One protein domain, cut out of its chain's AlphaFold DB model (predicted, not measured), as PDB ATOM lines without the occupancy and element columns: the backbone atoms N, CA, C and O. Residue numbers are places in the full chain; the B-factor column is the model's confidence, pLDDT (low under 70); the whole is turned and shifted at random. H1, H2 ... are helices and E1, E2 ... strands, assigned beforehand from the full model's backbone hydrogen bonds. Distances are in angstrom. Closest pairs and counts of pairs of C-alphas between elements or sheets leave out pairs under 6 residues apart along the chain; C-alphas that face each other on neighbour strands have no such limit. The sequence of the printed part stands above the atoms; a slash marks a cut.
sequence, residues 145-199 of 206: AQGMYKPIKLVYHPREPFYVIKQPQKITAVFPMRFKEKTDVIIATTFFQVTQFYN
ATOM      1  N   ALA A 145     217.567 215.989 270.583       50.47
ATOM      2  CA  ALA A 145     217.221 216.393 269.222       50.47
ATOM      3  C   ALA A 145     217.703 217.793 268.783       50.47
ATOM      4  O   ALA A 145     217.727 218.035 267.581       50.47
ATOM      5  N   GLN A 146     218.103 218.711 269.675       54.25
ATOM      6  CA  GLN A 146     218.525 220.072 269.268       54.25
ATOM      7  C   GLN A 146     219.615 220.718 270.152       54.25
ATOM      8  O   GLN A 146     219.794 221.932 270.125       54.25
ATOM      9  N   GLY A 147     220.342 219.949 270.972       57.78
ATOM     10  CA  GLY A 147     221.363 220.506 271.881       57.78
ATOM     11  C   GLY A 147     220.814 221.327 273.063       57.78
ATOM     12  O   GLY A 147     221.592 221.811 273.885       57.78
ATOM     13  N   MET A 148     219.489 221.456 273.192       64.38
ATOM     14  CA  MET A 148     218.818 222.058 274.347       64.38
ATOM     15  C   MET A 148     218.360 220.973 275.326       64.38
ATOM     16  O   MET A 148     217.494 220.163 275.007       64.38
ATOM     17  N   TYR A 149     218.904 220.991 276.543       72.88
ATOM     18  CA  TYR A 149     218.441 220.138 277.639       72.88
ATOM     19  C   TYR A 149     217.162 220.723 278.239       72.88
ATOM     20  O   TYR A 149     217.189 221.814 278.814       72.88
ATOM     21  N   LYS A 150     216.038 220.015 278.110       78.19
ATOM     22  CA  LYS A 150     214.739 220.484 278.602       78.19
ATOM     23  C   LYS A 150     214.679 220.414 280.138       78.19
ATOM     24  O   LYS A 150     214.843 219.326 280.691       78.19
ATOM     25  N   PRO A 151     214.419 221.532 280.846       82.88
ATOM     26  CA  PRO A 151     214.202 221.501 282.286       82.88
ATOM     27  C   PRO A 151     212.949 220.702 282.645       82.88
ATOM     28  O   PRO A 151     211.895 220.858 282.028       82.88
ATOM     29  N   ILE A 152     213.059 219.890 283.688       83.44
ATOM     30  CA  ILE A 152     211.966 219.096 284.245       83.44
ATOM     31  C   ILE A 152     211.467 219.823 285.475       83.44
ATOM     32  O   ILE A 152     212.220 220.015 286.429       83.44
ATOM     33  N   LYS A 153     210.204 220.243 285.453       85.75
ATOM     34  CA  LYS A 153     209.585 220.909 286.594       85.75
ATOM     35  C   LYS A 153     209.090 219.857 287.588       85.75
ATOM     36  O   LYS A 153     208.291 218.993 287.247       85.75
ATOM     37  N   LEU A 154     209.545 219.976 288.826       85.06
ATOM     38  CA  LEU A 154     209.197 219.111 289.946       85.06
ATOM     39  C   LEU A 154     208.427 219.939 290.973       85.06
ATOM     40  O   LEU A 154     208.840 221.042 291.335       85.06
ATOM     41  N   VAL A 155     207.282 219.429 291.423       82.75
ATOM     42  CA  VAL A 155     206.381 220.142 292.337       82.75
ATOM     43  C   VAL A 155     206.327 219.384 293.658       82.75
ATOM     44  O   VAL A 155     205.552 218.446 293.790       82.75
ATOM     45  N   TYR A 156     207.153 219.787 294.627       79.44
ATOM     46  CA  TYR A 156     207.077 219.290 296.012       79.44
ATOM     47  C   TYR A 156     206.209 220.191 296.901       79.44
ATOM     48  O   TYR A 156     205.882 219.821 298.014       79.44
ATOM     49  N   HIS A 157     205.852 221.388 296.438       80.75
ATOM     50  CA  HIS A 157     204.894 222.271 297.091       80.75
ATOM     51  C   HIS A 157     204.161 223.066 295.996       80.75
ATOM     52  O   HIS A 157     204.816 223.547 295.064       80.75
ATOM     53  N   PRO A 158     202.825 223.247 296.055       75.62
ATOM     54  CA  PRO A 158     202.037 223.816 294.956       75.62
ATOM     55  C   PRO A 158     202.514 225.184 294.450       75.62
ATOM     56  O   PRO A 158     202.292 225.535 293.292       75.62
ATOM     57  N   ARG A 159     203.166 225.971 295.314       80.69
ATOM     58  CA  ARG A 159     203.645 227.327 294.997       80.69
ATOM     59  C   ARG A 159     205.151 227.424 294.769       80.69
ATOM     60  O   ARG A 159     205.618 228.493 294.378       80.69
ATOM     61  N   GLU A 160     205.881 226.339 294.997       83.38
ATOM     62  CA  GLU A 160     207.347 226.307 294.992       83.38
ATOM     63  C   GLU A 160     207.820 225.109 294.160       83.38
ATOM     64  O   GLU A 160     208.219 224.075 294.694       83.38
ATOM     65  N   PRO A 161     207.711 225.190 292.822       86.69
ATOM     66  CA  PRO A 161     208.340 224.204 291.967       86.69
ATOM     67  C   PRO A 161     209.853 224.413 291.956       86.69
ATOM     68  O   PRO A 161     210.316 225.546 292.037       86.69
ATOM     69  N   PHE A 162     210.607 223.347 291.724       87.25
ATOM     70  CA  PHE A 162     212.016 223.428 291.344       87.25
ATOM     71  C   PHE A 162     212.229 222.725 290.007       87.25
ATOM     72  O   PHE A 162     211.362 221.993 289.527       87.25
ATOM     73  N   TYR A 163     213.362 222.988 289.372       86.88
ATOM     74  CA  TYR A 163     213.656 222.490 288.036       86.88
ATOM     75  C   TYR A 163     214.924 221.660 288.056       86.88
ATOM     76  O   TYR A 163     215.921 222.062 288.650       86.88
ATOM     77  N   VAL A 164     214.901 220.522 287.373       85.69
ATOM     78  CA  VAL A 164     216.084 219.688 287.169       85.69
ATOM     79  C   VAL A 164     216.429 219.665 285.690       85.69
ATOM     80  O   VAL A 164     215.585 219.374 284.847       85.69
ATOM     81  N   ILE A 165     217.682 219.978 285.377       83.69
ATOM     82  CA  ILE A 165     218.245 219.947 284.030       83.69
ATOM     83  C   ILE A 165     219.340 218.890 284.033       83.69
ATOM     84  O   ILE A 165     220.380 219.056 284.678       83.69
ATOM     85  N   LYS A 166     219.105 217.791 283.321       79.00
ATOM     86  CA  LYS A 166     220.085 216.718 283.170       79.00
ATOM     87  C   LYS A 166     220.920 216.951 281.916       79.00
ATOM     88  O   LYS A 166     220.373 217.114 280.833       79.00
ATOM     89  N   GLN A 167     222.236 216.939 282.073       78.62
ATOM     90  CA  GLN A 167     223.220 217.001 280.995       78.62
ATOM     91  C   GLN A 167     224.149 215.774 281.090       78.62
ATOM     92  O   GLN A 167     224.203 215.147 282.149       78.62
ATOM     93  N   PRO A 168     224.912 215.415 280.040       77.62
ATOM     94  CA  PRO A 168     225.716 214.190 280.015       77.62
ATOM     95  C   PRO A 168     226.721 214.074 281.164       77.62
ATOM     96  O   PRO A 168     227.004 212.975 281.622       77.62
ATOM     97  N   GLN A 169     227.252 215.207 281.629       80.69
ATOM     98  CA  GLN A 169     228.313 215.266 282.641       80.69
ATOM     99  C   GLN A 169     227.880 215.963 283.937       80.69
ATOM    100  O   GLN A 169     228.633 215.962 284.906       80.69
ATOM    101  N   LYS A 170     226.690 216.580 283.972       83.75
ATOM    102  CA  LYS A 170     226.210 217.318 285.147       83.75
ATOM    103  C   LYS A 170     224.694 217.315 285.267       83.75
ATOM    104  O   LYS A 170     223.974 217.317 284.273       83.75
ATOM    105  N   ILE A 171     224.212 217.371 286.502       83.38
ATOM    106  CA  ILE A 171     222.805 217.614 286.824       83.38
ATOM    107  C   ILE A 171     222.738 218.982 287.491       83.38
ATOM    108  O   ILE A 171     223.453 219.236 288.454       83.38
ATOM    109  N   THR A 172     221.896 219.867 286.966       86.38
ATOM    110  CA  THR A 172     221.639 221.185 287.558       86.38
ATOM    111  C   THR A 172     220.259 221.171 288.195       86.38
ATOM    112  O   THR A 172     219.286 220.822 287.528       86.38
ATOM    113  N   ALA A 173     220.170 221.551 289.467       87.75
ATOM    114  CA  ALA A 173     218.906 221.776 290.155       87.75
ATOM    115  C   ALA A 173     218.739 223.278 290.413       87.75
ATOM    116  O   ALA A 173     219.627 223.915 290.971       87.75
ATOM    117  N   VAL A 174     217.609 223.839 289.993       89.00
ATOM    118  CA  VAL A 174     217.270 225.256 290.155       89.00
ATOM    119  C   VAL A 174     216.087 225.349 291.106       89.00
ATOM    120  O   VAL A 174     215.017 224.831 290.790       89.00
ATOM    121  N   PHE A 175     216.275 226.020 292.244       88.12
ATOM    122  CA  PHE A 175     215.253 226.244 293.270       88.12
ATOM    123  C   PHE A 175     214.831 227.722 293.271       88.12
ATOM    124  O   PHE A 175     215.504 228.543 293.894       88.12
ATOM    125  N   PRO A 176     213.742 228.094 292.577       87.19
ATOM    126  CA  PRO A 176     213.166 229.427 292.677       87.19
ATOM    127  C   PRO A 176     212.694 229.685 294.110       87.19
ATOM    128  O   PRO A 176     211.777 229.023 294.596       87.19
ATOM    129  N   MET A 177     213.294 230.668 294.774       83.81
ATOM    130  CA  MET A 177     212.899 231.076 296.121       83.81
ATOM    131  C   MET A 177     212.003 232.309 296.059       83.81
ATOM    132  O   MET A 177     212.220 233.212 295.253       83.81
ATOM    133  N   ARG A 178     210.969 232.345 296.902       83.25
ATOM    134  CA  ARG A 178     210.039 233.474 297.002       83.25
ATOM    135  C   ARG A 178     210.035 233.990 298.430       83.25
ATOM    136  O   ARG A 178     209.571 233.302 299.331       83.25
ATOM    137  N   PHE A 179     210.507 235.215 298.614       86.94
ATOM    138  CA  PHE A 179     210.517 235.884 299.911       86.94
ATOM    139  C   PHE A 179     209.312 236.813 300.020       86.94
ATOM    140  O   PHE A 179     209.027 237.579 299.097       86.94
ATOM    141  N   LYS A 180     208.580 236.724 301.133       87.75
ATOM    142  CA  LYS A 180     207.443 237.619 301.397       87.75
ATOM    143  C   LYS A 180     207.922 238.974 301.905       87.75
ATOM    144  O   LYS A 180     207.364 239.998 301.521       87.75
ATOM    145  N   GLU A 181     208.951 238.972 302.748       93.06
ATOM    146  CA  GLU A 181     209.489 240.174 303.366       93.06
ATOM    147  C   GLU A 181     210.805 240.602 302.715       93.06
ATOM    148  O   GLU A 181     211.635 239.782 302.322       93.06
ATOM    149  N   LYS A 182     211.025 241.918 302.617       91.44
ATOM    150  CA  LYS A 182     212.281 242.469 302.080       91.44
ATOM    151  C   LYS A 182     213.482 242.145 302.973       91.44
ATOM    152  O   LYS A 182     214.592 242.002 302.476       91.44
ATOM    153  N   THR A 183     213.259 242.039 304.277       94.19
ATOM    154  CA  THR A 183     214.245 241.610 305.278       94.19
ATOM    155  C   THR A 183     214.773 240.212 304.971       94.19
ATOM    156  O   THR A 183     215.987 240.025 304.941       94.19
ATOM    157  N   ASP A 184     213.890 239.270 304.631       91.31
ATOM    158  CA  ASP A 184     214.285 237.911 304.246       91.31
ATOM    159  C   ASP A 184     215.147 237.902 302.977       91.31
ATOM    160  O   ASP A 184     216.106 237.138 302.899       91.31
ATOM    161  N   VAL A 185     214.866 238.786 302.008       88.94
ATOM    162  CA  VAL A 185     215.693 238.936 300.794       88.94
ATOM    163  C   VAL A 185     217.119 239.356 301.148       88.94
ATOM    164  O   VAL A 185     218.076 238.812 300.594       88.94
ATOM    165  N   ILE A 186     217.272 240.313 302.067       89.12
ATOM    166  CA  ILE A 186     218.586 240.792 302.517       89.12
ATOM    167  C   ILE A 186     219.343 239.650 303.202       89.12
ATOM    168  O   ILE A 186     220.470 239.351 302.814       89.12
ATOM    169  N   ILE A 187     218.701 238.968 304.157       90.12
ATOM    170  CA  ILE A 187     219.295 237.841 304.891       90.12
ATOM    171  C   ILE A 187     219.713 236.727 303.926       90.12
ATOM    172  O   ILE A 187     220.846 236.248 303.987       90.12
ATOM    173  N   ALA A 188     218.825 236.339 303.007       87.81
ATOM    174  CA  ALA A 188     219.089 235.296 302.027       87.81
ATOM    175  C   ALA A 188     220.257 235.671 301.112       87.81
ATOM    176  O   ALA A 188     221.156 234.863 300.897       87.81
ATOM    177  N   THR A 189     220.293 236.911 300.620       86.81
ATOM    178  CA  THR A 189     221.372 237.392 299.750       86.81
ATOM    179  C   THR A 189     222.720 237.338 300.467       86.81
ATOM    180  O   THR A 189     223.687 236.830 299.902       86.81
ATOM    181  N   THR A 190     222.789 237.776 301.729       88.81
ATOM    182  CA  THR A 190     224.009 237.660 302.542       88.81
ATOM    183  C   THR A 190     224.415 236.198 302.741       88.81
ATOM    184  O   THR A 190     225.586 235.856 302.578       88.81
ATOM    185  N   PHE A 191     223.459 235.311 303.034       86.62
ATOM    186  CA  PHE A 191     223.724 233.880 303.196       86.62
ATOM    187  C   PHE A 191     224.281 233.239 301.912       86.62
ATOM    188  O   PHE A 191     225.271 232.503 301.953       86.62
ATOM    189  N   PHE A 192     223.694 233.547 300.753       83.19
ATOM    190  CA  PHE A 192     224.139 233.012 299.467       83.19
ATOM    191  C   PHE A 192     225.494 233.559 299.032       83.19
ATOM    192  O   PHE A 192     226.300 232.791 298.513       83.19
ATOM    193  N   GLN A 193     225.779 234.837 299.293       79.38
ATOM    194  CA  GLN A 193     227.103 235.411 299.049       79.38
ATOM    195  C   GLN A 193     228.179 234.629 299.808       79.38
ATOM    196  O   GLN A 193     229.139 234.170 299.199       79.38
ATOM    197  N   VAL A 194     227.987 234.391 301.110       72.12
ATOM    198  CA  VAL A 194     228.924 233.588 301.917       72.12
ATOM    199  C   VAL A 194     229.038 232.159 301.378       72.12
ATOM    200  O   VAL A 194     230.133 231.611 301.306       72.12
ATOM    201  N   THR A 195     227.930 231.559 300.942       63.53
ATOM    202  CA  THR A 195     227.922 230.181 300.428       63.53
ATOM    203  C   THR A 195     228.693 230.039 299.107       63.53
ATOM    204  O   THR A 195     229.422 229.060 298.946       63.53
ATOM    205  N   GLN A 196     228.607 231.018 298.197       59.59
ATOM    206  CA  GLN A 196     229.393 231.042 296.953       59.59
ATOM    207  C   GLN A 196     230.908 231.136 297.202       59.59
ATOM    208  O   GLN A 196     231.688 230.566 296.448       59.59
ATOM    209  N   PHE A 197     231.340 231.814 298.270       45.69
ATOM    210  CA  PHE A 197     232.766 231.906 298.615       45.69
ATOM    211  C   PHE A 197     233.363 230.580 299.111       45.69
ATOM    212  O   PHE A 197     234.563 230.364 298.957       45.69
ATOM    213  N   TYR A 198     232.552 229.695 299.700       42.66
ATOM    214  CA  TYR A 198     233.027 228.447 300.315       42.66
ATOM    215  C   TYR A 198     232.788 227.188 299.472       42.66
ATOM    216  O   TYR A 198     233.382 226.151 299.763       42.66
ATOM    217  N   ASN A 199     231.946 227.245 298.438       41.00
ATOM    218  CA  ASN A 199     231.585 226.085 297.629       41.00
ATOM    219  C   ASN A 199     231.666 226.391 296.130       41.00
ATOM    220  O   ASN A 199     231.068 227.344 295.644       41.00
TER     221      ASN A 199
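What this domain is: This is residues 145 to 199 of the 206 residues of a protein of Solanum tuberosum (UniProt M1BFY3). A small three-stranded sheet, E1, E2 and E3 side by side, has both faces bare of helix, and one helix, H1, stands well off from it beyond a short arm of chain, residues 175 to 181. The 55 printed residues run E1, E2, E3, H1; the sheet, in that order, is antiparallel and the class is mixed. The whole is only just loose, close to extended, with a radius of gyration of the C-alphas of 14.6 A, and spans 44 by 31 by 17 A.

Where its parts are: Find C-alpha 152 at (211.966, 219.096, 284.245), where E1, residues 152 to 155, begins. E2, residues 161 to 166, is 16.5 A long, and E3 holds residues 171 to 174. H1, residues 182 to 198, runs 25.1 A to C-alpha 198 at (233.027, 228.447, 300.315).

How they stand to each other: E1, E2 and E3 form a meander, each strand the antiparallel neighbour of the one before. In the hairpin E1 and E2, at 151 degrees, look for N 152 and O 164, 2.8 A apart. In the hairpin E2 and E3, at 159 degrees, N 165 and O 172 are 2.8 A apart. H1 is not on the sheet, with 0 pairs of C-alphas within 10 A; within H1 every O i to N i+4 pair is within hydrogen-bond range.

The domain as a whole: The C-alphas farthest apart, those of Ala 145 and Thr 183, are 44.1 A apart. The printed part has no cut and no long link. Residues 189 to 199, of which 189 to 198 belong to H1, stand free. Look for pLDDT under 70 at residues 145 to 148 and 195 to 199.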